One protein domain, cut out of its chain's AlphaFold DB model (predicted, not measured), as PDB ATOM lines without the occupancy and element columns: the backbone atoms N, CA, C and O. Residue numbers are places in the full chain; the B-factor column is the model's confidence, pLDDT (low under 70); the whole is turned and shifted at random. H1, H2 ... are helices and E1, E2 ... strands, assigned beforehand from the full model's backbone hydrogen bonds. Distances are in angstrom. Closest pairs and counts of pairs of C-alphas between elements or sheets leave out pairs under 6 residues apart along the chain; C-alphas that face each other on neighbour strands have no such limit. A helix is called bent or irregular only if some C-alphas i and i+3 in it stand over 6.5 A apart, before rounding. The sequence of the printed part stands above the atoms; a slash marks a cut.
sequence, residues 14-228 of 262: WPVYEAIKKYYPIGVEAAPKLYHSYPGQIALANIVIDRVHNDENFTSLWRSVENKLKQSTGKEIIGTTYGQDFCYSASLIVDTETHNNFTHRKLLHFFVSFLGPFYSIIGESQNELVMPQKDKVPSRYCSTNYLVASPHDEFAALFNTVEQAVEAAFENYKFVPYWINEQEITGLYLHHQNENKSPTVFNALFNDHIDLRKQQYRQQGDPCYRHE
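AT A GLANCE: This is residues 14 to 228 of the 262 residues of an uncharacterized protein of Niabella soli DSM 19437 (UniProt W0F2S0). A twisted sheet of long, bent strands has two long helices, H4 and H5, side by side over one face. H1, H2 and H3 gather at one end of the sheet, and the long unnamed stretches 182 to 200 and 206 to 217 loop, with the small helix H7 between them, on the side away from H4 and H5. The printed part has 215 residues, with seven named helices and six named strands in the order H1 H2 H3 H4 E1 E2 E3 E4 E5 H5 H6 H7 E6. The sheet is mixed, in the order E1 E2 E3 E4 E5 E6, and the class is mixed, helices and strands. The whole is compact, with a radius of gyration of the C-alphas of 17.8 A and spans of 50 by 43 by 36 A.

IN THESE COORDINATES: H1, residues 14 to 23, begins at C-alpha 14 (15.429, 16.447, -22.885). H2, residues 32 to 36, precedes H3, residues 39 to 53, 20.2 A long. H4, residues 55 to 73, is 24.8 A long and has a kink of 35 degrees near residue 62. The strands are E1, residues 77 to 79; E2, residues 87 to 99, 33.9 A; E3, residues 102 to 113, 33.2 A; E4, residues 118 to 131, 38.6 A, beginning at C-alpha 118 (6.435, 13.503, -14.805); and E5, residues 139 to 148, 27.4 A. E2 to E5 bend by 60, 50, 56 and 51 degrees, at residues 95, 106, 125 and 145. H5, residues 153 to 169, is 25.6 A long and irregular, with C-alphas 154 and 157 7.2 A apart. H6, residues 178 to 181, H7, residues 201 to 205, and E6, residues 218 to 220, follow; E6 ends at C-alpha 220 (-1.488, 33.577, -12.601).

HOW THE PARTS SIT: E1 to E5 form a meander, each strand the antiparallel neighbour of the one before, and each successive pair is a hairpin. N 78 and O 91 of E1 and E2 are 2.8 A apart, N 92 and O 108 of E2 and E3 2.8 A, N 107 and O 124 of E3 and E4 2.8 A, and N 127 and O 143 of E4 and E5 2.8 A, within hydrogen-bond range. E6, an edge strand, is parallel to E5, with N 220 and O 147 2.8 A apart; E5, H5 H6 H7 and E6 make a strand-helix-strand unit, two parallel neighbour strands with helices between. Residues 174 to 175 pair in parallel with residues 118 to 119 of E4. H4 and H5 on the same face make two layers, helices on one face of a sheet. H4 is over E1 and E2 at a height over the sheet of 9.6 A, and H5 is over E3 at 8.9 A. H4 and H5 touch, closest at the C-alphas of Val 65 and Ala 165, 6.6 A, at a steep tilt of 36 degrees, only just past shallow, opposite ways. H3 touches H4 only at the corner, closest at the C-alphas of Val 52 and Phe 58, 5.3 A. With residues 39 to 44 H3 touches H1, about perpendicular at 89 degrees, closest at the C-alphas of Tyr 23 and Gly 40, 3.8 A. H2 and H3 are close but not clearly touching, closest at the C-alphas of His 36 and Ile 42, 7.0 A. H7 only just touches H1 and H6, with 3 pairs of C-alphas within 8 A each; the closest are Ile 20 and Ala 204, 6.5 A, and Asn 181 and Phe 202, 4.5 A. H3, H6 and H7 only graze the sheet. Every O i to N i+4 pair is within hydrogen-bond range in H1, H2, H3 and H7, against 12 of 15 in H4 and 11 of 13 in H5; H6 is too short for such a pair.

THE WHOLE: The two C-alphas farthest apart, those of Asp 135 and Glu 228, are 55.4 A apart. The printed part has no cut. The links H6 to H7 and H7 to E6 are long, with 19 and 12 residues. The mean pLDDT of the printed part is 93.5, and residues 194 to 195 and 215 to 216 are under 70.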
ATOM      1  N   TRP A  14      15.342  17.547 -21.917       97.94
ATOM      2  CA  TRP A  14      15.429  16.447 -22.885       97.94
ATOM      3  C   TRP A  14      14.659  15.183 -22.478       97.94
ATOM      4  O   TRP A  14      14.028  14.597 -23.360       97.94
ATOM      5  N   PRO A  15      14.615  14.768 -21.194       98.50
ATOM      6  CA  PRO A  15      13.824  13.611 -20.781       98.50
ATOM      7  C   PRO A  15      12.337  13.724 -21.141       98.50
ATOM      8  O   PRO A  15      11.726  12.715 -21.486       98.50
ATOM      9  N   VAL A  16      11.763  14.935 -21.114       98.44
ATOM     10  CA  VAL A  16      10.371  15.173 -21.531       98.44
ATOM     11  C   VAL A  16      10.202  14.887 -23.022       98.44
ATOM     12  O   VAL A  16       9.321  14.121 -23.416       98.44
ATOM     13  N   TYR A  17      11.079  15.452 -23.854       97.94
ATOM     14  CA  TYR A  17      11.042  15.253 -25.302       97.94
ATOM     15  C   TYR A  17      11.256  13.787 -25.696       97.94
ATOM     16  O   TYR A  17      10.498  13.241 -26.498       97.94
ATOM     17  N   GLU A  18      12.257  13.126 -25.111       98.25
ATOM     18  CA  GLU A  18      12.571  11.730 -25.428       98.25
ATOM     19  C   GLU A  18      11.473  10.770 -24.958       98.25
ATOM     20  O   GLU A  18      11.169   9.803 -25.659       98.25
ATOM     21  N   ALA A  19      10.809  11.052 -23.831       98.19
ATOM     22  CA  ALA A  19       9.635  10.293 -23.417       98.19
ATOM     23  C   ALA A  19       8.496  10.420 -24.436       98.19
ATOM     24  O   ALA A  19       7.967   9.407 -24.889       98.19
ATOM     25  N   ILE A  20       8.160  11.637 -24.870       97.62
ATOM     26  CA  ILE A  20       7.124  11.861 -25.891       97.62
ATOM     27  C   ILE A  20       7.487  11.125 -27.186       97.62
ATOM     28  O   ILE A  20       6.706  10.321 -27.689       97.62
ATOM     29  N   LYS A  21       8.701  11.324 -27.697       96.62
ATOM     30  CA  LYS A  21       9.187  10.702 -28.937       96.62
ATOM     31  C   LYS A  21       9.210   9.173 -28.886       96.62
ATOM     32  O   LYS A  21       9.007   8.526 -29.908       96.62
ATOM     33  N   LYS A  22       9.451   8.575 -27.716       97.50
ATOM     34  CA  LYS A  22       9.409   7.116 -27.532       97.50
ATOM     35  C   LYS A  22       8.008   6.547 -27.768       97.50
ATOM     36  O   LYS A  22       7.882   5.430 -28.269       97.50
ATOM     37  N   TYR A  23       6.969   7.282 -27.377       96.25
ATOM     38  CA  TYR A  23       5.588   6.804 -27.434       96.25
ATOM     39  C   TYR A  23       4.822   7.313 -28.662       96.25
ATOM     40  O   TYR A  23       3.923   6.614 -29.129       96.25
ATOM     41  N   TYR A  24       5.213   8.449 -29.245       94.75
ATOM     42  CA  TYR A  24       4.557   9.068 -30.398       94.75
ATOM     43  C   TYR A  24       5.463   9.129 -31.638       94.75
ATOM     44  O   TYR A  24       6.606   9.582 -31.540       94.75
ATOM     45  N   PRO A  25       4.964   8.749 -32.829       93.00
ATOM     46  CA  PRO A  25       5.741   8.830 -34.059       93.00
ATOM     47  C   PRO A  25       5.801  10.278 -34.581       93.00
ATOM     48  O   PRO A  25       4.942  10.724 -35.338       93.00
ATOM     49  N   ILE A  26       6.832  11.024 -34.180       92.69
ATOM     50  CA  ILE A  26       7.038  12.413 -34.621       92.69
ATOM     51  C   ILE A  26       7.234  12.477 -36.145       92.69
ATOM     52  O   ILE A  26       8.039  11.743 -36.716       92.69
ATOM     53  N   GLY A  27       6.506  13.382 -36.796       89.88
ATOM     54  CA  GLY A  27       6.490  13.593 -38.243       89.88
ATOM     55  C   GLY A  27       5.546  12.658 -39.000       89.88
ATOM     56  O   GLY A  27       5.449  12.765 -40.219       89.88
ATOM     57  N   VAL A  28       4.852  11.755 -38.304       85.94
ATOM     58  CA  VAL A  28       3.860  10.857 -38.899       85.94
ATOM     59  C   VAL A  28       2.478  11.335 -38.486       85.94
ATOM     60  O   VAL A  28       2.108  11.251 -37.316       85.94
ATOM     61  N   GLU A  29       1.711  11.829 -39.456       82.75
ATOM     62  CA  GLU A  29       0.307  12.179 -39.240       82.75
ATOM     63  C   GLU A  29      -0.464  10.989 -38.652       82.75
ATOM     64  O   GLU A  29      -0.130   9.825 -38.901       82.75
ATOM     65  N   ALA A  30      -1.528  11.270 -37.898       71.12
ATOM     66  CA  ALA A  30      -2.361  10.264 -37.240       71.12
ATOM     67  C   ALA A  30      -3.246   9.467 -38.230       71.12
ATOM     68  O   ALA A  30      -4.440   9.273 -38.016       71.12
ATOM     69  N   ALA A  31      -2.666   8.967 -39.325       74.50
ATOM     70  CA  ALA A  31      -3.296   8.000 -40.204       74.50
ATOM     71  C   ALA A  31      -3.517   6.688 -39.416       74.50
ATOM     72  O   ALA A  31      -2.537   6.076 -38.969       74.50
ATOM     73  N   PRO A  32      -4.767   6.202 -39.267       70.31
ATOM     74  CA  PRO A  32      -5.125   5.248 -38.213       70.31
ATOM     75  C   PRO A  32      -4.250   3.987 -38.164       70.31
ATOM     76  O   PRO A  32      -3.792   3.571 -37.105       70.31
ATOM     77  N   LYS A  33      -3.954   3.372 -39.313       80.31
ATOM     78  CA  LYS A  33      -3.228   2.090 -39.336       80.31
ATOM     79  C   LYS A  33      -1.748   2.220 -38.981       80.31
ATOM     80  O   LYS A  33      -1.222   1.361 -38.277       80.31
ATOM     81  N   LEU A  34      -1.073   3.260 -39.469       85.00
ATOM     82  CA  LEU A  34       0.358   3.442 -39.218       85.00
ATOM     83  C   LEU A  34       0.600   3.952 -37.795       85.00
ATOM     84  O   LEU A  34       1.491   3.463 -37.110       85.00
ATOM     85  N   TYR A  35      -0.245   4.871 -37.326       86.75
ATOM     86  CA  TYR A  35      -0.122   5.443 -35.991       86.75
ATOM     87  C   TYR A  35      -0.365   4.392 -34.896       86.75
ATOM     88  O   TYR A  35       0.466   4.225 -34.006       86.75
ATOM     89  N   HIS A  36      -1.447   3.607 -34.989       86.19
ATOM     90  CA  HIS A  36      -1.759   2.583 -33.979       86.19
ATOM     91  C   HIS A  36      -0.840   1.354 -34.024       86.19
ATOM     92  O   HIS A  36      -0.782   0.606 -33.051       86.19
ATOM     93  N   SER A  37      -0.108   1.139 -35.123       91.38
ATOM     94  CA  SER A  37       0.916   0.086 -35.196       91.38
ATOM     95  C   SER A  37       2.295   0.544 -34.719       91.38
ATOM     96  O   SER A  37       3.208  -0.281 -34.634       91.38
ATOM     97  N   TYR A  38       2.466   1.825 -34.370       94.25
ATOM     98  CA  TYR A  38       3.716   2.312 -33.798       94.25
ATOM     99  C   TYR A  38       4.008   1.592 -32.466       94.25
ATOM    100  O   TYR A  38       3.153   1.606 -31.574       94.25
ATOM    101  N   PRO A  39       5.205   0.994 -32.272       96.19
ATOM    102  CA  PRO A  39       5.521   0.233 -31.059       96.19
ATOM    103  C   PRO A  39       5.321   1.020 -29.762       96.19
ATOM    104  O   PRO A  39       4.896   0.451 -28.759       96.19
ATOM    105  N   GLY A  40       5.571   2.333 -29.795       95.38
ATOM    106  CA  GLY A  40       5.293   3.232 -28.682       95.38
ATOM    107  C   GLY A  40       3.812   3.251 -28.296       95.38
ATOM    108  O   GLY A  40       3.488   3.063 -27.131       95.38
ATOM    109  N   GLN A  41       2.895   3.370 -29.261       93.31
ATOM    110  CA  GLN A  41       1.453   3.370 -28.981       93.31
ATOM    111  C   GLN A  41       0.980   2.022 -28.416       93.31
ATOM    112  O   GLN A  41       0.184   1.996 -27.480       93.31
ATOM    113  N   ILE A  42       1.518   0.906 -28.919       94.62
ATOM    114  CA  ILE A  42       1.223  -0.436 -28.387       94.62
ATOM    115  C   ILE A  42       1.714  -0.560 -26.937       94.62
ATOM    116  O   ILE A  42       0.987  -1.039 -26.067       94.62
ATOM    117  N   ALA A  43       2.938  -0.102 -26.658       96.19
ATOM    118  CA  ALA A  43       3.484  -0.098 -25.305       96.19
ATOM    119  C   ALA A  43       2.642   0.767 -24.356       96.19
ATOM    120  O   ALA A  43       2.395   0.366 -23.222       96.19
ATOM    121  N   LEU A  44       2.166   1.920 -24.827       93.44
ATOM    122  CA  LEU A  44       1.340   2.827 -24.041       93.44
ATOM    123  C   LEU A  44      -0.031   2.223 -23.712       93.44
ATOM    124  O   LEU A  44      -0.467   2.297 -22.567       93.44
ATOM    125  N   ALA A  45      -0.662   1.541 -24.672       93.06
ATOM    126  CA  ALA A  45      -1.909   0.813 -24.441       93.06
ATOM    127  C   ALA A  45      -1.752  -0.272 -23.361       93.06
ATOM    128  O   ALA A  45      -2.604  -0.399 -22.482       93.06
ATOM    129  N   ASN A  46      -0.638  -1.010 -23.370       95.19
ATOM    130  CA  ASN A  46      -0.350  -1.999 -22.329       95.19
ATOM    131  C   ASN A  46      -0.166  -1.351 -20.950       95.19
ATOM    132  O   ASN A  46      -0.640  -1.901 -19.959       95.19
ATOM    133  N   ILE A  47       0.473  -0.175 -20.884       95.50
ATOM    134  CA  ILE A  47       0.599   0.579 -19.628       95.50
ATOM    135  C   ILE A  47      -0.782   0.993 -19.111       95.50
ATOM    136  O   ILE A  47      -1.043   0.833 -17.926       95.50
ATOM    137  N   VAL A  48      -1.683   1.477 -19.972       94.25
ATOM    138  CA  VAL A  48      -3.052   1.844 -19.565       94.25
ATOM    139  C   VAL A  48      -3.818   0.632 -19.036       94.25
ATOM    140  O   VAL A  48      -4.454   0.720 -17.987       94.25
ATOM    141  N   ILE A  49      -3.723  -0.520 -19.707       94.00
ATOM    142  CA  ILE A  49      -4.357  -1.758 -19.232       94.00
ATOM    143  C   ILE A  49      -3.843  -2.120 -17.833       94.00
ATOM    144  O   ILE A  49      -4.642  -2.374 -16.934       94.00
ATOM    145  N   ASP A  50      -2.528  -2.094 -17.631       94.50
ATOM    146  CA  ASP A  50      -1.906  -2.438 -16.351       94.50
ATOM    147  C   ASP A  50      -2.186  -1.414 -15.238       94.50
ATOM    148  O   ASP A  50      -2.358  -1.787 -14.081       94.50
ATOM    149  N   ARG A  51      -2.241  -0.121 -15.561       93.75
ATOM    150  CA  ARG A  51      -2.339   0.959 -14.566       93.75
ATOM    151  C   ARG A  51      -3.757   1.420 -14.264       93.75
ATOM    152  O   ARG A  51      -3.978   1.955 -13.177       93.75
ATOM    153  N   VAL A  52      -4.676   1.274 -15.216       93.94
ATOM    154  CA  VAL A  52      -6.047   1.805 -15.142       93.94
ATOM    155  C   VAL A  52      -7.085   0.688 -15.166       93.94
ATOM    156  O   VAL A  52      -8.026   0.736 -14.383       93.94
ATOM    157  N   HIS A  53      -6.932  -0.323 -16.029       92.75
ATOM    158  CA  HIS A  53      -7.911  -1.420 -16.125       92.75
ATOM    159  C   HIS A  53      -7.663  -2.556 -15.122       92.75
ATOM    160  O   HIS A  53      -8.545  -3.385 -14.908       92.75
ATOM    161  N   ASN A  54      -6.484  -2.604 -14.502       94.56
ATOM    162  CA  ASN A  54      -6.244  -3.446 -13.340       94.56
ATOM    163  C   ASN A  54      -6.701  -2.709 -12.072       94.56
ATOM    164  O   ASN A  54      -6.017  -1.806 -11.582       94.56
ATOM    165  N   ASP A  55      -7.852  -3.117 -11.536       92.88
ATOM    166  CA  ASP A  55      -8.480  -2.495 -10.365       92.88
ATOM    167  C   ASP A  55      -7.573  -2.467  -9.125       92.88
ATOM    168  O   ASP A  55      -7.631  -1.511  -8.347       92.88
ATOM    169  N   GLU A  56      -6.731  -3.487  -8.926       94.69
ATOM    170  CA  GLU A  56      -5.819  -3.567  -7.782       94.69
ATOM    171  C   GLU A  56      -4.709  -2.519  -7.897       94.69
ATOM    172  O   GLU A  56      -4.493  -1.741  -6.961       94.69
ATOM    173  N   ASN A  57      -4.063  -2.431  -9.062       91.94
ATOM    174  CA  ASN A  57      -3.033  -1.426  -9.334       91.94
ATOM    175  C   ASN A  57      -3.618  -0.012  -9.271       91.94
ATOM    176  O   ASN A  57      -3.075   0.859  -8.592       91.94
ATOM    177  N   PHE A  58      -4.764   0.210  -9.919       94.88
ATOM    178  CA  PHE A  58      -5.427   1.512  -9.924       94.88
ATOM    179  C   PHE A  58      -5.828   1.951  -8.510       94.88
ATOM    180  O   PHE A  58      -5.628   3.102  -8.118       94.88
ATOM    181  N   THR A  59      -6.365   1.027  -7.708       93.31
ATOM    182  CA  THR A  59      -6.803   1.339  -6.345       93.31
ATOM    183  C   THR A  59      -5.625   1.586  -5.406       93.31
ATOM    184  O   THR A  59      -5.644   2.550  -4.639       93.31
ATOM    185  N   SER A  60      -4.600   0.732  -5.455       92.81
ATOM    186  CA  SER A  60      -3.442   0.817  -4.560       92.81
ATOM    187  C   SER A  60      -2.552   2.025  -4.856       92.81
ATOM    188  O   SER A  60      -2.100   2.682  -3.918       92.81
ATOM    189  N   LEU A  61      -2.354   2.368  -6.132       92.44
ATOM    190  CA  LEU A  61      -1.508   3.491  -6.539       92.44
ATOM    191  C   LEU A  61      -2.283   4.806  -6.572       92.44
ATOM    192  O   LEU A  61      -1.921   5.749  -5.876       92.44
ATOM    193  N   TRP A  62      -3.357   4.878  -7.358       96.44
ATOM    194  CA  TRP A  62      -4.003   6.153  -7.661       96.44
ATOM    195  C   TRP A  62      -5.128   6.514  -6.692       96.44
ATOM    196  O   TRP A  62      -5.097   7.581  -6.076       96.44
ATOM    197  N   ARG A  63      -6.097   5.613  -6.467       96.06
ATOM    198  CA  ARG A  63      -7.197   5.913  -5.525       96.06
ATOM    199  C   ARG A  63      -6.696   6.126  -4.102       96.06
ATOM    200  O   ARG A  63      -7.340   6.827  -3.325       96.06
ATOM    201  N   SER A  64      -5.567   5.526  -3.726       95.62
ATOM    202  CA  SER A  64      -4.961   5.767  -2.417       95.62
ATOM    203  C   SER A  64      -4.491   7.221  -2.264       95.62
ATOM    204  O   SER A  64      -4.704   7.805  -1.199       95.62
ATOM    205  N   VAL A  65      -3.947   7.831  -3.324       97.38
ATOM    206  CA  VAL A  65      -3.579   9.257  -3.370       97.38
ATOM    207  C   VAL A  65      -4.822  10.131  -3.259       97.38
ATOM    208  O   VAL A  65      -4.877  10.989  -2.379       97.38
ATOM    209  N   GLU A  66      -5.854   9.867  -4.067       97.81
ATOM    210  CA  GLU A  66      -7.130  10.595  -3.996       97.81
ATOM    211  C   GLU A  66      -7.740  10.514  -2.585       97.81
ATOM    212  O   GLU A  66      -8.099  11.525  -1.985       97.81
ATOM    213  N   ASN A  67      -7.795   9.321  -1.988       97.38
ATOM    214  CA  ASN A  67      -8.351   9.133  -0.650       97.38
ATOM    215  C   ASN A  67      -7.555   9.883   0.427       97.38
ATOM    216  O   ASN A  67      -8.160  10.514   1.298       97.38
ATOM    217  N   LYS A  68      -6.216   9.859   0.369       96.69
ATOM    218  CA  LYS A  68      -5.357  10.623   1.290       96.69
ATOM    219  C   LYS A  68      -5.563  12.128   1.136       96.69
ATOM    220  O   LYS A  68      -5.663  12.838   2.138       96.69
ATOM    221  N   LEU A  69      -5.673  12.621  -0.096       98.06
ATOM    222  CA  LEU A  69      -5.934  14.036  -0.360       98.06
ATOM    223  C   LEU A  69      -7.314  14.459   0.140       98.06
ATOM    224  O   LEU A  69      -7.432  15.468   0.830       98.06
ATOM    225  N   LYS A  70      -8.348  13.655  -0.112       97.75
ATOM    226  CA  LYS A  70      -9.700  13.905   0.398       97.75
ATOM    227  C   LYS A  70      -9.726  13.964   1.927       97.75
ATOM    228  O   LYS A  70     -10.356  14.849   2.494       97.75
ATOM    229  N   GLN A  71      -9.022  13.048   2.597       97.31
ATOM    230  CA  GLN A  71      -8.942  13.011   4.062       97.31
ATOM    231  C   GLN A  71      -8.172  14.201   4.648       97.31
ATOM    232  O   GLN A  71      -8.614  14.775   5.637       97.31
ATOM    233  N   SER A  72      -7.036  14.571   4.051       96.94
ATOM    234  CA  SER A  72      -6.170  15.644   4.567       96.94
ATOM    235  C   SER A  72      -6.708  17.046   4.289       96.94
ATOM    236  O   SER A  72      -6.540  17.939   5.114       96.94
ATOM    237  N   THR A  73      -7.376  17.247   3.153       97.38
ATOM    238  CA  THR A  73      -7.891  18.565   2.751       97.38
ATOM    239  C   THR A  73      -9.353  18.787   3.134       97.38
ATOM    240  O   THR A  73      -9.807  19.929   3.188       97.38
ATOM    241  N   GLY A  74     -10.121  17.710   3.348       97.81
ATOM    242  CA  GLY A  74     -11.576  17.771   3.498       97.81
ATOM    243  C   GLY A  74     -12.313  18.223   2.230       97.81
ATOM    244  O   GLY A  74     -13.512  18.492   2.290       97.81
ATOM    245  N   LYS A  75     -11.618  18.337   1.090       97.75
ATOM    246  CA  LYS A  75     -12.182  18.789  -0.184       97.75
ATOM    247  C   LYS A  75     -12.670  17.608  -1.015       97.75
ATOM    248  O   LYS A  75     -12.169  16.488  -0.916       97.75
ATOM    249  N   GLU A  76     -13.677  17.865  -1.841       97.88
ATOM    250  CA  GLU A  76     -14.145  16.892  -2.822       97.88
ATOM    251  C   GLU A  76     -13.103  16.714  -3.931       97.88
ATOM    252  O   GLU A  76     -12.487  17.682  -4.381       97.88
ATOM    253  N   ILE A  77     -12.923  15.466  -4.366       97.69
ATOM    254  CA  ILE A  77     -12.057  15.099  -5.484       97.69
ATOM    255  C   ILE A  77     -12.909  14.432  -6.553       97.69
ATOM    256  O   ILE A  77     -13.666  13.504  -6.267       97.69
ATOM    257  N   ILE A  78     -12.750  14.909  -7.781       96.88
ATOM    258  CA  ILE A  78     -13.356  14.365  -8.986       96.88
ATOM    259  C   ILE A  78     -12.256  13.614  -9.737       96.88
ATOM    260  O   ILE A  78     -11.341  14.238 -10.274       96.88
ATOM    261  N   GLY A  79     -12.346  12.285  -9.782       95.38
ATOM    262  CA  GLY A  79     -11.468  11.473 -10.622       95.38
ATOM    263  C   GLY A  79     -11.761  11.743 -12.098       95.38
ATOM    264  O   GLY A  79     -12.908  11.632 -12.531       95.38
ATOM    265  N   THR A  80     -10.735  12.112 -12.862       93.25
ATOM    266  CA  THR A  80     -10.841  12.424 -14.300       93.25
ATOM    267  C   THR A  80      -9.977  11.506 -15.159       93.25
ATOM    268  O   THR A  80      -9.826  11.742 -16.356       93.25
ATOM    269  N   THR A  81      -9.454  10.429 -14.562       91.19
ATOM    270  CA  THR A  81      -8.712   9.388 -15.273       91.19
ATOM    271  C   THR A  81      -9.679   8.589 -16.137       91.19
ATOM    272  O   THR A  81     -10.463   7.785 -15.626       91.19
ATOM    273  N   TYR A  82      -9.617   8.790 -17.449       82.88
ATOM    274  CA  TYR A  82     -10.350   7.979 -18.413       82.88
ATOM    275  C   TYR A  82      -9.447   6.874 -18.966       82.88
ATOM    276  O   TYR A  82      -8.260   7.086 -19.186       82.88
ATOM    277  N   GLY A  83     -10.003   5.689 -19.248       78.44
ATOM    278  CA  GLY A  83      -9.251   4.523 -19.756       78.44
ATOM    279  C   GLY A  83      -8.646   4.679 -21.161       78.44
ATOM    280  O   GLY A  83      -8.197   3.701 -21.750       78.44
ATOM    281  N   GLN A  84      -8.675   5.887 -21.721       80.44
ATOM    282  CA  GLN A  84      -8.081   6.249 -23.007       80.44
ATOM    283  C   GLN A  84      -6.954   7.283 -22.853       80.44
ATOM    284  O   GLN A  84      -6.167   7.455 -23.782       80.44
ATOM    285  N   ASP A  85      -6.849   7.924 -21.684       85.06
ATOM    286  CA  ASP A  85      -5.823   8.916 -21.396       85.06
ATOM    287  C   ASP A  85      -4.540   8.244 -20.914       85.06
ATOM    288  O   ASP A  85      -4.540   7.186 -20.279       85.06
ATOM    289  N   PHE A  86      -3.413   8.896 -21.183       92.12
ATOM    290  CA  PHE A  86      -2.089   8.363 -20.874       92.12
ATOM    291  C   PHE A  86      -1.505   8.945 -19.583       92.12
ATOM    292  O   PHE A  86      -0.290   9.115 -19.441       92.12
ATOM    293  N   CYS A  87      -2.382   9.243 -18.629       96.50
ATOM    294  CA  CYS A  87      -2.025   9.720 -17.305       96.50
ATOM    295  C   CYS A  87      -3.068   9.320 -16.263       96.50
ATOM    296  O   CYS A  87      -4.225   9.049 -16.584       96.50
ATOM    297  N   TYR A  88      -2.656   9.349 -15.000       97.75
ATOM    298  CA  TYR A  88      -3.604   9.563 -13.921       97.75
ATOM    299  C   TYR A  88      -3.968  11.041 -13.856       97.75
ATOM    300  O   TYR A  88      -3.099  11.903 -13.995       97.75
ATOM    301  N   SER A  89      -5.239  11.329 -13.624       97.62
ATOM    302  CA  SER A  89      -5.765  12.683 -13.523       97.62
ATOM    303  C   SER A  89      -6.951  12.755 -12.565       97.62
ATOM    304  O   SER A  89      -7.797  11.851 -12.493       97.62
ATOM    305  N   ALA A  90      -6.986  13.836 -11.792       97.94
ATOM    306  CA  ALA A  90      -8.099  14.194 -10.927       97.94
ATOM    307  C   ALA A  90      -8.111  15.705 -10.671       97.94
ATOM    308  O   ALA A  90      -7.137  16.418 -10.929       97.94
ATOM    309  N   SER A  91      -9.238  16.186 -10.158       98.12
ATOM    310  CA  SER A  91      -9.447  17.587  -9.812       98.12
ATOM    311  C   SER A  91      -9.961  17.700  -8.388       98.12
ATOM    312  O   SER A  91     -10.947  17.061  -8.027       98.12
ATOM    313  N   LEU A  92      -9.333  18.549  -7.586       98.06
ATOM    314  CA  LEU A  92      -9.799  18.905  -6.253       98.06
ATOM    315  C   LEU A  92     -10.638  20.188  -6.335       98.06
ATOM    316  O   LEU A  92     -10.202  21.179  -6.922       98.06
ATOM    317  N   ILE A  93     -11.844  20.183  -5.762       98.19
ATOM    318  CA  ILE A  93     -12.716  21.365  -5.758       98.19
ATOM    319  C   ILE A  93     -12.227  22.338  -4.685       98.19
ATOM    320  O   ILE A  93     -12.390  22.096  -3.488       98.19
ATOM    321  N   VAL A  94     -11.622  23.446  -5.107       98.06
ATOM    322  CA  VAL A  94     -11.135  24.497  -4.205       98.06
ATOM    323  C   VAL A  94     -12.320  25.269  -3.639       98.06
ATOM    324  O   VAL A  94     -12.440  25.409  -2.418       98.06
ATOM    325  N   ASP A  95     -13.210  25.708  -4.527       98.00
ATOM    326  CA  ASP A  95     -14.379  26.514  -4.196       98.00
ATOM    327  C   ASP A  95     -15.487  26.362  -5.251       98.00
ATOM    328  O   ASP A  95     -15.227  26.003  -6.406       98.00
ATOM    329  N   THR A  96     -16.736  26.595  -4.855       97.62
ATOM    330  CA  THR A  96     -17.898  26.555  -5.751       97.62
ATOM    331  C   THR A  96     -18.976  27.517  -5.278       97.62
ATOM    332  O   THR A  96     -19.506  27.382  -4.177       97.62
ATOM    333  N   GLU A  97     -19.368  28.426  -6.165       97.75
ATOM    334  CA  GLU A  97     -20.450  29.380  -5.947       97.75
ATOM    335  C   GLU A  97     -21.523  29.173  -7.018       97.75
ATOM    336  O   GLU A  97     -21.237  29.175  -8.217       97.75
ATOM    337  N   THR A  98     -22.779  28.995  -6.608       97.12
ATOM    338  CA  THR A  98     -23.899  28.772  -7.533       97.12
ATOM    339  C   THR A  98     -24.970  29.834  -7.340       97.12
ATOM    340  O   THR A  98     -25.504  30.011  -6.245       97.12
ATOM    341  N   HIS A  99     -25.344  30.492  -8.436       95.75
ATOM    342  CA  HIS A  99     -26.423  31.470  -8.486       95.75
ATOM    343  C   HIS A  99     -27.354  31.158  -9.660       95.75
ATOM    344  O   HIS A  99     -27.002  31.341 -10.825       95.75
ATOM    345  N   ASN A 100     -28.570  30.706  -9.349       94.56
ATOM    346  CA  ASN A 100     -29.554  30.246 -10.331       94.56
ATOM    347  C   ASN A 100     -28.977  29.149 -11.238       94.56
ATOM    348  O   ASN A 100     -28.744  28.028 -10.800       94.56
ATOM    349  N   ASN A 101     -28.766  29.472 -12.510       94.94
ATOM    350  CA  ASN A 101     -28.293  28.563 -13.537       94.94
ATOM    351  C   ASN A 101     -26.823  28.806 -13.919       94.94
ATOM    352  O   ASN A 101     -26.346  28.259 -14.911       94.94
ATOM    353  N   PHE A 102     -26.120  29.625 -13.139       97.12
ATOM    354  CA  PHE A 102     -24.708  29.930 -13.284       97.12
ATOM    355  C   PHE A 102     -23.934  29.362 -12.093       97.12
ATOM    356  O   PHE A 102     -24.332  29.544 -10.941       97.12
ATOM    357  N   THR A 103     -22.829  28.677 -12.363       97.88
ATOM    358  CA  THR A 103     -21.917  28.162 -11.340       97.88
ATOM    359  C   THR A 103     -20.502  28.633 -11.629       97.88
ATOM    360  O   THR A 103     -19.980  28.377 -12.708       97.88
ATOM    361  N   HIS A 104     -19.870  29.283 -10.661       98.00
ATOM    362  CA  HIS A 104     -18.439  29.543 -10.658       98.00
ATOM    363  C   HIS A 104     -17.737  28.425  -9.888       98.00
ATOM    364  O   HIS A 104     -18.165  28.069  -8.788       98.00
ATOM    365  N   ARG A 105     -16.679  27.844 -10.453       97.50
ATOM    366  CA  ARG A 105     -15.880  26.804  -9.796       97.50
ATOM    367  C   ARG A 105     -14.403  27.111  -9.903       97.50
ATOM    368  O   ARG A 105     -13.916  27.481 -10.969       97.50
ATOM    369  N   LYS A 106     -13.697  26.851  -8.810       98.25
ATOM    370  CA  LYS A 106     -12.240  26.820  -8.761       98.25
ATOM    371  C   LYS A 106     -11.809  25.381  -8.540       98.25
ATOM    372  O   LYS A 106     -12.211  24.750  -7.563       98.25
ATOM    373  N   LEU A 107     -11.028  24.856  -9.470       98.25
ATOM    374  CA  LEU A 107     -10.552  23.483  -9.479       98.25
ATOM    375  C   LEU A 107      -9.031  23.481  -9.443       98.25
ATOM    376  O   LEU A 107      -8.386  24.302 -10.083       98.25
ATOM    377  N   LEU A 108      -8.454  22.543  -8.708       98.44
ATOM    378  CA  LEU A 108      -7.029  22.268  -8.742       98.44
ATOM    379  C   LEU A 108      -6.829  20.903  -9.391       98.44
ATOM    380  O   LEU A 108      -7.128  19.872  -8.790       98.44
ATOM    381  N   HIS A 109      -6.377  20.910 -10.636       98.31
ATOM    382  CA  HIS A 109      -6.136  19.713 -11.423       98.31
ATOM    383  C   HIS A 109      -4.729  19.199 -11.177       98.31
ATOM    384  O   HIS A 109      -3.791  19.989 -11.111       98.31
ATOM    385  N   PHE A 110      -4.572  17.885 -11.089       98.38
ATOM    386  CA  PHE A 110      -3.267  17.254 -10.959       98.38
ATOM    387  C   PHE A 110      -3.185  16.002 -11.822       98.38
ATOM    388  O   PHE A 110      -4.146  15.237 -11.934       98.38
ATOM    389  N   PHE A 111      -2.027  15.833 -12.454       98.38
ATOM    390  CA  PHE A 111      -1.799  14.858 -13.510       98.38
ATOM    391  C   PHE A 111      -0.478  14.132 -13.285       98.38
ATOM    392  O   PHE A 111       0.521  14.777 -12.985       98.38
ATOM    393  N   VAL A 112      -0.452  12.816 -13.486       98.44
ATOM    394  CA  VAL A 112       0.751  11.979 -13.370       98.44
ATOM    395  C   VAL A 112       0.904  11.152 -14.642       98.44
ATOM    396  O   VAL A 112       0.058  10.316 -14.954       98.44
ATOM    397  N   SER A 113       1.975  11.390 -15.398       98.19
ATOM    398  CA  SER A 113       2.163  10.818 -16.733       98.19
ATOM    399  C   SER A 113       2.493   9.323 -16.693       98.19
ATOM    400  O   SER A 113       3.189   8.829 -15.799       98.19
ATOM    401  N   PHE A 114       2.034   8.591 -17.710       97.31
ATOM    402  CA  PHE A 114       2.466   7.217 -17.979       97.31
ATOM    403  C   PHE A 114       3.693   7.141 -18.892       97.31
ATOM    404  O   PHE A 114       4.327   6.089 -18.973       97.31
ATOM    405  N   LEU A 115       4.045   8.239 -19.565       97.31
ATOM    406  CA  LEU A 115       5.150   8.281 -20.524       97.31
ATOM    407  C   LEU A 115       6.514   8.419 -19.845       97.31
ATOM    408  O   LEU A 115       7.541   8.065 -20.425       97.31
ATOM    409  N   GLY A 116       6.532   8.914 -18.612       97.62
ATOM    410  CA  GLY A 116       7.738   9.078 -17.820       97.62
ATOM    411  C   GLY A 116       7.432   9.573 -16.409       97.62
ATOM    412  O   GLY A 116       6.261   9.741 -16.057       97.62
ATOM    413  N   PRO A 117       8.475   9.793 -15.591       97.94
ATOM    414  CA  PRO A 117       8.350  10.232 -14.208       97.94
ATOM    415  C   PRO A 117       8.033  11.736 -14.148       97.94
ATOM    416  O   PRO A 117       8.843  12.546 -13.705       97.94
ATOM    417  N   PHE A 118       6.864  12.116 -14.659       98.69
ATOM    418  CA  PHE A 118       6.435  13.503 -14.805       98.69
ATOM    419  C   PHE A 118       5.063  13.714 -14.185       98.69
ATOM    420  O   PHE A 118       4.170  12.876 -14.336       98.69
ATOM    421  N   TYR A 119       4.879  14.860 -13.546       98.75
ATOM    422  CA  TYR A 119       3.574  15.306 -13.077       98.75
ATOM    423  C   TYR A 119       3.405  16.809 -13.296       98.75
ATOM    424  O   TYR A 119       4.369  17.527 -13.562       98.75
ATOM    425  N   SER A 120       2.165  17.277 -13.235       98.56
ATOM    426  CA  SER A 120       1.837  18.698 -13.321       98.56
ATOM    427  C   SER A 120       0.595  18.994 -12.492       98.56
ATOM    428  O   SER A 120      -0.262  18.125 -12.312       98.56
ATOM    429  N   ILE A 121       0.507  20.217 -11.978       98.62
ATOM    430  CA  ILE A 121      -0.633  20.716 -11.212       98.62
ATOM    431  C   ILE A 121      -1.025  22.062 -11.807       98.62
ATOM    432  O   ILE A 121      -0.176  22.930 -11.998       98.62
ATOM    433  N   ILE A 122      -2.306  22.231 -12.115       98.25
ATOM    434  CA  ILE A 122      -2.847  23.442 -12.731       98.25
ATOM    435  C   ILE A 122      -4.109  23.837 -11.976       98.25
ATOM    436  O   ILE A 122      -5.053  23.054 -11.879       98.25
ATOM    437  N   GLY A 123      -4.148  25.060 -11.452       98.06
ATOM    438  CA  GLY A 123      -5.399  25.642 -10.980       98.06
ATOM    439  C   GLY A 123      -6.216  26.171 -12.155       98.06
ATOM    440  O   GLY A 123      -5.673  26.778 -13.076       98.06
ATOM    441  N   GLU A 124      -7.522  25.963 -12.123       97.31
ATOM    442  CA  GLU A 124      -8.470  26.471 -13.105       97.31
ATOM    443  C   GLU A 124      -9.609  27.195 -12.392       97.31
ATOM    444  O   GLU A 124     -10.241  26.667 -11.476       97.31
ATOM    445  N   SER A 125      -9.905  28.405 -12.850       97.00
ATOM    446  CA  SER A 125     -11.138  29.106 -12.516       97.00
ATOM    447  C   SER A 125     -12.056  29.066 -13.720       97.00
ATOM    448  O   SER A 125     -11.685  29.543 -14.791       97.00
ATOM    449  N   GLN A 126     -13.260  28.526 -13.561       95.56
ATOM    450  CA  GLN A 126     -14.214  28.376 -14.651       95.56
ATOM    451  C   GLN A 126     -15.637  28.752 -14.246       95.56
ATOM    452  O   GLN A 126     -16.021  28.698 -13.080       95.56
ATOM    453  N   ASN A 127     -16.432  29.111 -15.247       96.25
ATOM    454  CA  ASN A 127     -17.867  29.304 -15.131       96.25
ATOM    455  C   ASN A 127     -18.590  28.219 -15.926       96.25
ATOM    456  O   ASN A 127     -18.186  27.892 -17.040       96.25
ATOM    457  N   GLU A 128     -19.696  27.728 -15.386       96.44
ATOM    458  CA  GLU A 128     -20.642  26.836 -16.045       96.44
ATOM    459  C   GLU A 128     -22.017  27.518 -16.075       96.44
ATOM    460  O   GLU A 128     -22.577  27.862 -15.033       96.44
ATOM    461  N   LEU A 129     -22.573  27.711 -17.270       96.00
ATOM    462  CA  LEU A 129     -23.944  28.169 -17.481       96.00
ATOM    463  C   LEU A 129     -24.799  26.991 -17.950       96.00
ATOM    464  O   LEU A 129     -24.559  26.418 -19.015       96.00
ATOM    465  N   VAL A 130     -25.831  26.661 -17.180       95.56
ATOM    466  CA  VAL A 130     -26.803  25.616 -17.509       95.56
ATOM    467  C   VAL A 130     -28.053  26.274 -18.085       95.56
ATOM    468  O   VAL A 130     -28.771  26.996 -17.404       95.56
ATOM    469  N   MET A 131     -28.350  26.040 -19.355       93.44
ATOM    470  CA  MET A 131     -29.546  26.576 -20.001       93.44
ATOM    471  C   MET A 131     -30.631  25.496 -20.035       93.44
ATOM    472  O   MET A 131     -30.447  24.476 -20.713       93.44
ATOM    473  N   PRO A 132     -31.760  25.682 -19.324       89.94
ATOM    474  CA  PRO A 132     -32.861  24.738 -19.397       89.94
ATOM    475  C   PRO A 132     -33.413  24.722 -20.825       89.94
ATOM    476  O   PRO A 132     -33.664  25.768 -21.424       89.94
ATOM    477  N   GLN A 133     -33.612  23.526 -21.371       88.19
ATOM    478  CA  GLN A 133     -34.289  23.335 -22.646       88.19
ATOM    479  C   GLN A 133     -35.559  22.528 -22.412       88.19
ATOM    480  O   GLN A 133     -35.536  21.493 -21.748       88.19
ATOM    481  N   LYS A 134     -36.683  23.014 -22.943       81.56
ATOM    482  CA  LYS A 134     -37.956  22.300 -22.853       81.56
ATOM    483  C   LYS A 134     -37.847  20.989 -23.642       81.56
ATOM    484  O   LYS A 134     -37.435  21.009 -24.799       81.56
ATOM    485  N   ASP A 135     -38.184  19.877 -22.992       84.00
ATOM    486  CA  ASP A 135     -38.193  18.517 -23.555       84.00
ATOM    487  C   ASP A 135     -36.823  17.998 -24.051       84.00
ATOM    488  O   ASP A 135     -36.757  17.063 -24.849       84.00
ATOM    489  N   LYS A 136     -35.710  18.586 -23.580       88.25
ATOM    490  CA  LYS A 136     -34.337  18.170 -23.921       88.25
ATOM    491  C   LYS A 136     -33.414  18.206 -22.706       88.25
ATOM    492  O   LYS A 136     -33.695  18.864 -21.707       88.25
ATOM    493  N   VAL A 137     -32.281  17.511 -22.813       87.50
ATOM    494  CA  VAL A 137     -31.193  17.616 -21.833       87.50
ATOM    495  C   VAL A 137     -30.723  19.081 -21.777       87.50
ATOM    496  O   VAL A 137     -30.500  19.673 -22.838       87.50
ATOM    497  N   PRO A 138     -30.582  19.686 -20.580       89.12
ATOM    498  CA  PRO A 138     -30.088  21.052 -20.448       89.12
ATOM    499  C   PRO A 138     -28.745  21.234 -21.157       89.12
ATOM    500  O   PRO A 138     -27.852  20.394 -21.038       89.12
ATOM    501  N   SER A 139     -28.592  22.344 -21.881       92.12
ATOM    502  CA  SER A 139     -27.307  22.685 -22.496       92.12
ATOM    503  C   SER A 139     -26.378  23.280 -21.451       92.12
ATOM    504  O   SER A 139     -26.798  24.124 -20.664       92.12
ATOM    505  N   ARG A 140     -25.120  22.845 -21.454       93.50
ATOM    506  CA  ARG A 140     -24.079  23.340 -20.552       93.50
ATOM    507  C   ARG A 140     -23.037  24.084 -21.366       93.50
ATOM    508  O   ARG A 140     -22.552  23.559 -22.366       93.50
ATOM    509  N   TYR A 141     -22.713  25.293 -20.936       93.31
ATOM    510  CA  TYR A 141     -21.673  26.118 -21.533       93.31
ATOM    511  C   TYR A 141     -20.611  26.382 -20.477       93.31
ATOM    512  O   TYR A 141     -20.914  26.979 -19.447       93.31
ATOM    513  N   CYS A 142     -19.385  25.940 -20.738       92.25
ATOM    514  CA  CYS A 142     -18.258  26.143 -19.836       92.25
ATOM    515  C   CYS A 142     -17.312  27.203 -20.405       92.25
ATOM    516  O   CYS A 142     -17.052  27.236 -21.610       92.25
ATOM    517  N   SER A 143     -16.776  28.056 -19.537       92.94
ATOM    518  CA  SER A 143     -15.745  29.031 -19.888       92.94
ATOM    519  C   SER A 143     -14.700  29.120 -18.786       92.94
ATOM    520  O   SER A 143     -15.030  29.477 -17.656       92.94
ATOM    521  N   THR A 144     -13.443  28.869 -19.124       94.81
ATOM    522  CA  THR A 144     -12.301  29.123 -18.244       94.81
ATOM    523  C   THR A 144     -12.021  30.629 -18.187       94.81
ATOM    524  O   THR A 144     -11.910  31.284 -19.225       94.81
ATOM    525  N   ASN A 145     -11.908  31.176 -16.981       94.62
ATOM    526  CA  ASN A 145     -11.597  32.580 -16.721       94.62
ATOM    527  C   ASN A 145     -10.079  32.811 -16.665       94.62
ATOM    528  O   ASN A 145      -9.558  33.733 -17.293       94.62
ATOM    529  N   TYR A 146      -9.376  31.987 -15.886       96.12
ATOM    530  CA  TYR A 146      -7.934  32.072 -15.679       96.12
ATOM    531  C   TYR A 146      -7.358  30.711 -15.281       96.12
ATOM    532  O   TYR A 146      -8.086  29.831 -14.812       96.12
ATOM    533  N   LEU A 147      -6.045  30.570 -15.464       97.31
ATOM    534  CA  LEU A 147      -5.268  29.403 -15.050       97.31
ATOM    535  C   LEU A 147      -4.197  29.819 -14.038       97.31
ATOM    536  O   LEU A 147      -3.671  30.930 -14.105       97.31
ATOM    537  N   VAL A 148      -3.854  28.915 -13.129       97.75
ATOM    538  CA  VAL A 148      -2.843  29.114 -12.087       97.75
ATOM    539  C   VAL A 148      -1.724  28.093 -12.284       97.75
ATOM    540  O   VAL A 148      -1.970  26.888 -12.255       97.75
ATOM    541  N   ALA A 149      -0.503  28.584 -12.503       97.25
ATOM    542  CA  ALA A 149       0.668  27.783 -12.875       97.25
ATOM    543  C   ALA A 149       1.537  27.328 -11.686       97.25
ATOM    544  O   ALA A 149       2.398  26.467 -11.848       97.25
ATOM    545  N   SER A 150       1.328  27.913 -10.506       98.25
ATOM    546  CA  SER A 150       2.117  27.680  -9.292       98.25
ATOM    547  C   SER A 150       1.259  27.922  -8.045       98.25
ATOM    548  O   SER A 150       0.155  28.455  -8.174       98.25
ATOM    549  N   PRO A 151       1.742  27.636  -6.823       98.31
ATOM    550  CA  PRO A 151       1.069  28.077  -5.604       98.31
ATOM    551  C   PRO A 151       0.797  29.591  -5.644       98.31
ATOM    552  O   PRO A 151       1.724  30.398  -5.696       98.31
ATOM    553  N   HIS A 152      -0.480  29.977  -5.662       97.75
ATOM    554  CA  HIS A 152      -0.916  31.370  -5.764       97.75
ATOM    555  C   HIS A 152      -2.265  31.558  -5.066       97.75
ATOM    556  O   HIS A 152      -3.150  30.712  -5.214       97.75
ATOM    557  N   ASP A 153      -2.403  32.643  -4.303       96.81
ATOM    558  CA  ASP A 153      -3.617  33.042  -3.582       96.81
ATOM    559  C   ASP A 153      -4.361  31.859  -2.919       96.81
ATOM    560  O   ASP A 153      -3.762  31.080  -2.170       96.81
ATOM    561  N   GLU A 154      -5.661  31.693  -3.183       96.62
ATOM    562  CA  GLU A 154      -6.502  30.646  -2.594       96.62
ATOM    563  C   GLU A 154      -6.105  29.215  -2.991       96.62
ATOM    564  O   GLU A 154      -6.492  28.258  -2.315       96.62
ATOM    565  N   PHE A 155      -5.325  29.045  -4.061       98.06
ATOM    566  CA  PHE A 155      -4.852  27.736  -4.502       98.06
ATOM    567  C   PHE A 155      -3.606  27.288  -3.736       98.06
ATOM    568  O   PHE A 155      -3.371  26.088  -3.641       98.06
ATOM    569  N   ALA A 156      -2.818  28.210  -3.170       98.25
ATOM    570  CA  ALA A 156      -1.456  27.935  -2.707       98.25
ATOM    571  C   ALA A 156      -1.354  26.777  -1.698       98.25
ATOM    572  O   ALA A 156      -0.547  25.864  -1.872       98.25
ATOM    573  N   ALA A 157      -2.194  26.779  -0.660       98.25
ATOM    574  CA  ALA A 157      -2.150  25.748   0.379       98.25
ATOM    575  C   ALA A 157      -2.528  24.356  -0.160       98.25
ATOM    576  O   ALA A 157      -1.874  23.358   0.156       98.25
ATOM    577  N   LEU A 158      -3.567  24.289  -0.999       98.50
ATOM    578  CA  LEU A 158      -4.017  23.038  -1.609       98.50
ATOM    579  C   LEU A 158      -3.029  22.550  -2.671       98.50
ATOM    580  O   LEU A 158      -2.770  21.355  -2.728       98.50
ATOM    581  N   PHE A 159      -2.429  23.460  -3.441       98.62
ATOM    582  CA  PHE A 159      -1.382  23.155  -4.413       98.62
ATOM    583  C   PHE A 159      -0.222  22.427  -3.741       98.62
ATOM    584  O   PHE A 159       0.100  21.309  -4.133       98.62
ATOM    585  N   ASN A 160       0.334  23.010  -2.677       98.56
ATOM    586  CA  ASN A 160       1.443  22.407  -1.937       98.56
ATOM    587  C   ASN A 160       1.060  21.047  -1.335       98.56
ATOM    588  O   ASN A 160       1.863  20.119  -1.328       98.56
ATOM    589  N   THR A 161      -0.178  20.907  -0.851       98.50
ATOM    590  CA  THR A 161      -0.668  19.635  -0.295       98.50
ATOM    591  C   THR A 161      -0.768  18.551  -1.373       98.50
ATOM    592  O   THR A 161      -0.374  17.408  -1.143       98.50
ATOM    593  N   VAL A 162      -1.279  18.901  -2.558       98.50
ATOM    594  CA  VAL A 162      -1.369  17.992  -3.708       98.50
ATOM    595  C   VAL A 162       0.014  17.602  -4.207       98.50
ATOM    596  O   VAL A 162       0.268  16.418  -4.403       98.50
ATOM    597  N   GLU A 163       0.916  18.570  -4.348       98.38
ATOM    598  CA  GLU A 163       2.303  18.335  -4.742       98.38
ATOM    599  C   GLU A 163       2.985  17.325  -3.816       98.38
ATOM    600  O   GLU A 163       3.441  16.282  -4.281       98.38
ATOM    601  N   GLN A 164       2.947  17.565  -2.504       98.06
ATOM    602  CA  GLN A 164       3.534  16.660  -1.513       98.06
ATOM    603  C   GLN A 164       2.926  15.254  -1.570       98.06
ATOM    604  O   GLN A 164       3.639  14.264  -1.422       98.06
ATOM    605  N   ALA A 165       1.611  15.141  -1.779       98.00
ATOM    606  CA  ALA A 165       0.952  13.842  -1.871       98.00
ATOM    607  C   ALA A 165       1.360  13.066  -3.132       98.00
ATOM    608  O   ALA A 165       1.527  11.847  -3.062       98.00
ATOM    609  N   VAL A 166       1.524  13.758  -4.264       98.00
ATOM    610  CA  VAL A 166       1.994  13.154  -5.516       98.00
ATOM    611  C   VAL A 166       3.446  12.709  -5.367       98.00
ATOM    612  O   VAL A 166       3.739  11.547  -5.624       98.00
ATOM    613  N   GLU A 167       4.339  13.567  -4.877       97.38
ATOM    614  CA  GLU A 167       5.757  13.222  -4.699       97.38
ATOM    615  C   GLU A 167       5.972  12.088  -3.689       97.38
ATOM    616  O   GLU A 167       6.830  11.230  -3.887       97.38
ATOM    617  N   ALA A 168       5.159  12.028  -2.630       97.00
ATOM    618  CA  ALA A 168       5.213  10.935  -1.662       97.00
ATOM    619  C   ALA A 168       4.740   9.590  -2.241       97.00
ATOM    620  O   ALA A 168       5.120   8.536  -1.731       97.00
ATOM    621  N   ALA A 169       3.878   9.608  -3.261       96.94
ATOM    622  CA  ALA A 169       3.353   8.403  -3.900       96.94
ATOM    623  C   ALA A 169       4.163   7.969  -5.130       96.94
ATOM    624  O   ALA A 169       4.228   6.778  -5.433       96.94
ATOM    625  N   PHE A 170       4.774   8.922  -5.829       96.69
ATOM    626  CA  PHE A 170       5.475   8.720  -7.089       96.69
ATOM    627  C   PHE A 170       6.931   9.169  -6.952       96.69
ATOM    628  O   PHE A 170       7.309  10.280  -7.317       96.69
ATOM    629  N   GLU A 171       7.765   8.280  -6.416       95.62
ATOM    630  CA  GLU A 171       9.180   8.564  -6.181       95.62
ATOM    631  C   GLU A 171       9.918   8.892  -7.491       95.62
ATOM    632  O   GLU A 171       9.711   8.243  -8.520       95.62
ATOM    633  N   ASN A 172      10.821   9.875  -7.443       95.88
ATOM    634  CA  ASN A 172      11.615  10.370  -8.578       95.88
ATOM    635  C   ASN A 172      10.815  11.056  -9.696       95.88
ATOM    636  O   ASN A 172      11.382  11.357 -10.751       95.88
ATOM    637  N   TYR A 173       9.522  11.315  -9.495       97.94
ATOM    638  CA  TYR A 173       8.748  12.119 -10.430       97.94
ATOM    639  C   TYR A 173       9.134  13.596 -10.322       97.94
ATOM    640  O   TYR A 173       9.371  14.109  -9.233       97.94
ATOM    641  N   LYS A 174       9.200  14.286 -11.466       98.25
ATOM    642  CA  LYS A 174       9.517  15.716 -11.549       98.25
ATOM    643  C   LYS A 174       8.312  16.529 -12.006       98.25
ATOM    644  O   LYS A 174       7.604  16.126 -12.935       98.25
ATOM    645  N   PHE A 175       8.126  17.695 -11.395       98.62
ATOM    646  CA  PHE A 175       7.131  18.670 -11.824       98.62
ATOM    647  C   PHE A 175       7.527  19.236 -13.190       98.62
ATOM    648  O   PHE A 175       8.648  19.718 -13.354       98.62
ATOM    649  N   VAL A 176       6.631  19.198 -14.177       98.62
ATOM    650  CA  VAL A 176       6.858  19.838 -15.481       98.62
ATOM    651  C   VAL A 176       6.285  21.258 -15.436       98.62
ATOM    652  O   VAL A 176       5.065  21.393 -15.323       98.62
ATOM    653  N   PRO A 177       7.113  22.314 -15.559       97.88
ATOM    654  CA  PRO A 177       6.649  23.696 -15.475       97.88
ATOM    655  C   PRO A 177       5.604  24.051 -16.537       97.88
ATOM    656  O   PRO A 177       5.602  23.503 -17.646       97.88
ATOM    657  N   TYR A 178       4.745  25.024 -16.231       97.06
ATOM    658  CA  TYR A 178       3.689  25.480 -17.142       97.06
ATOM    659  C   TYR A 178       4.255  25.923 -18.499       97.06
ATOM    660  O   TYR A 178       3.754  25.499 -19.540       97.06
ATOM    661  N   TRP A 179       5.344  26.701 -18.495       95.88
ATOM    662  CA  TRP A 179       5.971  27.206 -19.724       95.88
ATOM    663  C   TRP A 179       6.553  26.106 -20.625       95.88
ATOM    664  O   TRP A 179       6.751  26.336 -21.814       95.88
ATOM    665  N   ILE A 180       6.850  24.917 -20.088       97.69
ATOM    666  CA  ILE A 180       7.231  23.740 -20.884       97.69
ATOM    667  C   ILE A 180       5.975  23.044 -21.404       97.69
ATOM    668  O   ILE A 180       5.893  22.718 -22.585       97.69
ATOM    669  N   ASN A 181       4.981  22.854 -20.536       97.38
ATOM    670  CA  ASN A 181       3.707  22.208 -20.856       97.38
ATOM    671  C   ASN A 181       2.935  22.904 -21.993       97.38
ATOM    672  O   ASN A 181       2.252  22.231 -22.769       97.38
ATOM    673  N   GLU A 182       3.040  24.229 -22.117       95.62
ATOM    674  CA  GLU A 182       2.385  25.000 -23.182       95.62
ATOM    675  C   GLU A 182       3.082  24.916 -24.551       95.62
ATOM    676  O   GLU A 182       2.484  25.298 -25.559       95.62
ATOM    677  N   GLN A 183       4.331  24.440 -24.613       96.12
ATOM    678  CA  GLN A 183       5.104  24.423 -25.857       96.12
ATOM    679  C   GLN A 183       4.613  23.354 -26.823       96.12
ATOM    680  O   GLN A 183       4.134  22.293 -26.426       96.12
ATOM    681  N   GLU A 184       4.784  23.624 -28.112       95.25
ATOM    682  CA  GLU A 184       4.415  22.717 -29.194       95.25
ATOM    683  C   GLU A 184       5.636  21.937 -29.688       95.25
ATOM    684  O   GLU A 184       6.719  22.497 -29.865       95.25
ATOM    685  N   ILE A 185       5.466  20.649 -29.981       94.12
ATOM    686  CA  ILE A 185       6.503  19.852 -30.645       94.12
ATOM    687  C   ILE A 185       6.152  19.754 -32.127       94.12
ATOM    688  O   ILE A 185       5.135  19.173 -32.504       94.12
ATOM    689  N   THR A 186       6.998  20.313 -32.991       92.69
ATOM    690  CA  THR A 186       6.790  20.246 -34.442       92.69
ATOM    691  C   THR A 186       6.740  18.795 -34.919       92.69
ATOM    692  O   THR A 186       7.634  18.002 -34.627       92.69
ATOM    693  N   GLY A 187       5.691  18.457 -35.673       91.94
ATOM    694  CA  GLY A 187       5.460  17.105 -36.182       91.94
ATOM    695  C   GLY A 187       4.873  16.135 -35.153       91.94
ATOM    696  O   GLY A 187       4.713  14.962 -35.466       91.94
ATOM    697  N   LEU A 188       4.552  16.570 -33.934       93.00
ATOM    698  CA  LEU A 188       3.759  15.753 -33.024       93.00
ATOM    699  C   LEU A 188       2.298  15.736 -33.497       93.00
ATOM    700  O   LEU A 188       1.730  16.777 -33.817       93.00
ATOM    701  N   TYR A 189       1.695  14.551 -33.494       91.19
ATOM    702  CA  TYR A 189       0.276  14.335 -33.771       91.19
ATOM    703  C   TYR A 189      -0.292  13.418 -32.691       91.19
ATOM    704  O   TYR A 189       0.356  12.443 -32.308       91.19
ATOM    705  N   LEU A 190      -1.496  13.721 -32.205       89.69
ATOM    706  CA  LEU A 190      -2.196  12.928 -31.195       89.69
ATOM    707  C   LEU A 190      -3.536  12.455 -31.757       89.69
ATOM    708  O   LEU A 190      -4.273  13.234 -32.354       89.69
ATOM    709  N   HIS A 191      -3.866  11.183 -31.544       82.62
ATOM    710  CA  HIS A 191      -5.070  10.565 -32.111       82.62
ATOM    711  C   HIS A 191      -6.395  11.161 -31.596       82.62
ATOM    712  O   HIS A 191      -7.402  11.082 -32.289       82.62
ATOM    713  N   HIS A 192      -6.404  11.716 -30.382       74.88
ATOM    714  CA  HIS A 192      -7.597  12.274 -29.737       74.88
ATOM    715  C   HIS A 192      -7.783  13.771 -30.022       74.88
ATOM    716  O   HIS A 192      -8.782  14.356 -29.615       74.88
ATOM    717  N   GLN A 193      -6.839  14.414 -30.716       71.81
ATOM    718  CA  GLN A 193      -6.871  15.858 -30.884       71.81
ATOM    719  C   GLN A 193      -7.660  16.277 -32.131       71.81
ATOM    720  O   GLN A 193      -7.562  15.671 -33.195       71.81
ATOM    721  N   ASN A 194      -8.409  17.374 -32.004       68.62
ATOM    722  CA  ASN A 194      -9.033  18.039 -33.146       68.62
ATOM    723  C   ASN A 194      -7.971  18.487 -34.165       68.62
ATOM    724  O   ASN A 194      -7.029  19.188 -33.796       68.62
ATOM    725  N   GLU A 195      -8.196  18.185 -35.448       65.12
ATOM    726  CA  GLU A 195      -7.271  18.419 -36.578       65.12
ATOM    727  C   GLU A 195      -6.741  19.865 -36.692       65.12
ATOM    728  O   GLU A 195      -5.678  20.105 -37.254       65.12
ATOM    729  N   ASN A 196      -7.450  20.841 -36.118       70.31
ATOM    730  CA  ASN A 196      -7.125  22.267 -36.217       70.31
ATOM    731  C   ASN A 196      -6.208  22.798 -35.101       70.31
ATOM    732  O   ASN A 196      -6.059  24.014 -34.960       70.31
ATOM    733  N   LYS A 197      -5.641  21.929 -34.259       81.81
ATOM    734  CA  LYS A 197      -4.832  22.339 -33.106       81.81
ATOM    735  C   LYS A 197      -3.527  21.546 -33.044       81.81
ATOM    736  O   LYS A 197      -3.564  20.333 -32.916       81.81
ATOM    737  N   SER A 198      -2.387  22.239 -33.018       87.62
ATOM    738  CA  SER A 198      -1.089  21.608 -32.735       87.62
ATOM    739  C   SER A 198      -1.077  21.013 -31.317       87.62
ATOM    740  O   SER A 198      -1.544  21.673 -30.387       87.62
ATOM    741  N   PRO A 199      -0.578  19.800 -31.080       91.44
ATOM    742  CA  PRO A 199      -0.435  19.274 -29.724       91.44
ATOM    743  C   PRO A 199       0.661  19.998 -28.950       91.44
ATOM    744  O   PRO A 199       1.735  20.284 -29.485       91.44
ATOM    745  N   THR A 200       0.394  20.259 -27.671       94.94
ATOM    746  CA  THR A 200       1.420  20.729 -26.740       94.94
ATOM    747  C   THR A 200       2.082  19.564 -26.010       94.94
ATOM    748  O   THR A 200       1.586  18.433 -26.024       94.94
ATOM    749  N   VAL A 201       3.183  19.849 -25.315       97.00
ATOM    750  CA  VAL A 201       3.814  18.923 -24.363       97.00
ATOM    751  C   VAL A 201       2.791  18.409 -23.349       97.00
ATOM    752  O   VAL A 201       2.742  17.206 -23.101       97.00
ATOM    753  N   PHE A 202       1.926  19.284 -22.825       96.75
ATOM    754  CA  PHE A 202       0.866  18.889 -21.897       96.75
ATOM    755  C   PHE A 202      -0.066  17.831 -22.495       96.75
ATOM    756  O   PHE A 202      -0.324  16.813 -21.857       96.75
ATOM    757  N   ASN A 203      -0.525  18.035 -23.735       94.81
ATOM    758  CA  ASN A 203      -1.428  17.087 -24.388       94.81
ATOM    759  C   ASN A 203      -0.771  15.719 -24.607       94.81
ATOM    760  O   ASN A 203      -1.433  14.694 -24.497       94.81
ATOM    761  N   ALA A 204       0.533  15.694 -24.894       95.56
ATOM    762  CA  ALA A 204       1.270  14.449 -25.072       95.56
ATOM    763  C   ALA A 204       1.518  13.702 -23.757       95.56
ATOM    764  O   ALA A 204       1.464  12.477 -23.725       95.56
ATOM    765  N   LEU A 205       1.844  14.417 -22.679       97.06
ATOM    766  CA  LEU A 205       2.160  13.788 -21.396       97.06
ATOM    767  C   LEU A 205       0.916  13.372 -20.610       97.06
ATOM    768  O   LEU A 205       1.006  12.431 -19.817       97.06
ATOM    769  N   PHE A 206      -0.191  14.096 -20.787       95.75
ATOM    770  CA  PHE A 206      -1.369  13.997 -19.934       95.75
ATOM    771  C   PHE A 206      -2.652  13.771 -20.748       95.75
ATOM    772  O   PHE A 206      -2.927  12.634 -21.132       95.75
ATOM    773  N   ASN A 207      -3.446  14.822 -20.982       92.94
ATOM    774  CA  ASN A 207      -4.707  14.781 -21.729       92.94
ATOM    775  C   ASN A 207      -5.039  16.150 -22.357       92.94
ATOM    776  O   ASN A 207      -4.228  17.082 -22.352       92.94
ATOM    777  N   ASP A 208      -6.232  16.274 -22.934       91.12
ATOM    778  CA  ASP A 208      -6.717  17.482 -23.606       91.12
ATOM    779  C   ASP A 208      -7.821  18.229 -22.834       91.12
ATOM    780  O   ASP A 208      -8.422  19.165 -23.366       91.12
ATOM    781  N   HIS A 209      -8.050  17.876 -21.563       88.75
ATOM    782  CA  HIS A 209      -9.093  18.496 -20.739       88.75
ATOM    783  C   HIS A 209      -8.836  19.981 -20.463       88.75
ATOM    784  O   HIS A 209      -9.788  20.750 -20.325       88.75
ATOM    785  N   ILE A 210      -7.565  20.386 -20.393       90.75
ATOM    786  CA  ILE A 210      -7.161  21.779 -20.183       90.75
ATOM    787  C   ILE A 210      -6.436  22.285 -21.430       90.75
ATOM    788  O   ILE A 210      -5.420  21.738 -21.859       90.75
ATOM    789  N   ASP A 211      -6.941  23.376 -22.004       90.06
ATOM    790  CA  ASP A 211      -6.316  24.037 -23.152       90.06
ATOM    791  C   ASP A 211      -5.387  25.167 -22.694       90.06
ATOM    792  O   ASP A 211      -5.805  26.318 -22.580       90.06
ATOM    793  N   LEU A 212      -4.110  24.853 -22.470       91.06
ATOM    794  CA  LEU A 212      -3.106  25.818 -21.992       91.06
ATOM    795  C   LEU A 212      -2.826  26.984 -22.956       91.06
ATOM    796  O   LEU A 212      -2.190  27.962 -22.574       91.06
ATOM    797  N   ARG A 213      -3.285  26.902 -24.212       81.69
ATOM    798  CA  ARG A 213      -2.912  27.853 -25.271       81.69
ATOM    799  C   ARG A 213      -3.865  29.015 -25.444       81.69
ATOM    800  O   ARG A 213      -3.577  29.903 -26.253       81.69
ATOM    801  N   LYS A 214      -5.037  29.012 -24.802       78.31
ATOM    802  CA  LYS A 214      -5.978  30.106 -25.043       78.31
ATOM    803  C   LYS A 214      -5.376  31.389 -24.482       78.31
ATOM    804  O   LYS A 214      -5.427  31.639 -23.289       78.31
ATOM    805  N   GLN A 215      -4.876  32.232 -25.386       62.72
ATOM    806  CA  GLN A 215      -4.285  33.545 -25.091       62.72
ATOM    807  C   GLN A 215      -5.225  34.473 -24.304       62.72
ATOM    808  O   GLN A 215      -4.794  35.480 -23.757       62.72
ATOM    809  N   GLN A 216      -6.520  34.153 -24.277       66.56
ATOM    810  CA  GLN A 216      -7.526  34.864 -23.495       66.56
ATOM    811  C   GLN A 216      -7.432  34.572 -21.993       66.56
ATOM    812  O   GLN A 216      -7.955  35.348 -21.197       66.56
ATOM    813  N   TYR A 217      -6.795  33.470 -21.596       74.75
ATOM    814  CA  TYR A 217      -6.637  33.130 -20.194       74.75
ATOM    815  C   TYR A 217      -5.571  34.023 -19.580       74.75
ATOM    816  O   TYR A 217      -4.436  34.092 -20.051       74.75
ATOM    817  N   ARG A 218      -5.930  34.700 -18.491       85.44
ATOM    818  CA  ARG A 218      -4.919  35.296 -17.622       85.44
ATOM    819  C   ARG A 218      -4.220  34.144 -16.904       85.44
ATOM    820  O   ARG A 218      -4.870  33.413 -16.167       85.44
ATOM    821  N   GLN A 219      -2.932  33.948 -17.155       93.25
ATOM    822  CA  GLN A 219      -2.116  33.048 -16.349       93.25
ATOM    823  C   GLN A 219      -1.715  33.780 -15.063       93.25
ATOM    824  O   GLN A 219      -1.315  34.943 -15.099       93.25
ATOM    825  N   GLN A 220      -1.879  33.109 -13.928       95.94
ATOM    826  CA  GLN A 220      -1.488  33.577 -12.601       95.94
ATOM    827  C   GLN A 220      -0.438  32.644 -11.992       95.94
ATOM    828  O   GLN A 220      -0.335  31.473 -12.374       95.94
ATOM    829  N   GLY A 221       0.336  33.159 -11.039       96.38
ATOM    830  CA  GLY A 221       1.490  32.459 -10.475       96.38
ATOM    831  C   GLY A 221       2.738  32.526 -11.363       96.38
ATOM    832  O   GLY A 221       2.792  33.279 -12.337       96.38
ATOM    833  N   ASP A 222       3.748  31.742 -11.008       97.19
ATOM    834  CA  ASP A 222       5.007  31.638 -11.740       97.19
ATOM    835  C   ASP A 222       4.916  30.539 -12.814       97.19
ATOM    836  O   ASP A 222       4.840  29.356 -12.469       97.19
ATOM    837  N   PRO A 223       4.945  30.873 -14.120       96.19
ATOM    838  CA  PRO A 223       4.938  29.856 -15.165       96.19
ATOM    839  C   PRO A 223       6.184  28.958 -15.125       96.19
ATOM    840  O   PRO A 223       6.114  27.837 -15.631       96.19
ATOM    841  N   CYS A 224       7.282  29.425 -14.516       96.81
ATOM    842  CA  CYS A 224       8.566  28.745 -14.332       96.81
ATOM    843  C   CYS A 224       8.687  27.961 -13.019       96.81
ATOM    844  O   CYS A 224       9.779  27.473 -12.730       96.81
ATOM    845  N   TYR A 225       7.600  27.798 -12.260       98.19
ATOM    846  CA  TYR A 225       7.613  27.056 -10.998       98.19
ATOM    847  C   TYR A 225       8.314  25.696 -11.137       98.19
ATOM    848  O   TYR A 225       8.025  24.942 -12.072       98.19
ATOM    849  N   ARG A 226       9.236  25.406 -10.205       97.31
ATOM    850  CA  ARG A 226      10.065  24.188 -10.142       97.31
ATOM    851  C   ARG A 226      11.063  24.015 -11.284       97.31
ATOM    852  O   ARG A 226      11.580  22.918 -11.489       97.31
ATOM    853  N   HIS A 227      11.383  25.058 -12.051       95.81
ATOM    854  CA  HIS A 227      12.406  24.941 -13.095       95.81
ATOM    855  C   HIS A 227      13.810  24.626 -12.547       95.81
ATOM    856  O   HIS A 227      14.667  24.137 -13.284       95.81
ATOM    857  N   GLU A 228      14.048  24.869 -11.260       96.19
ATOM    858  CA  GLU A 228      15.297  24.607 -10.558       96.19
ATOM    859  C   GLU A 228      15.604  23.108 -10.490       96.19
ATOM    860  O   GLU A 228      16.765  22.719 -10.625       96.19
TER     861      GLU A 228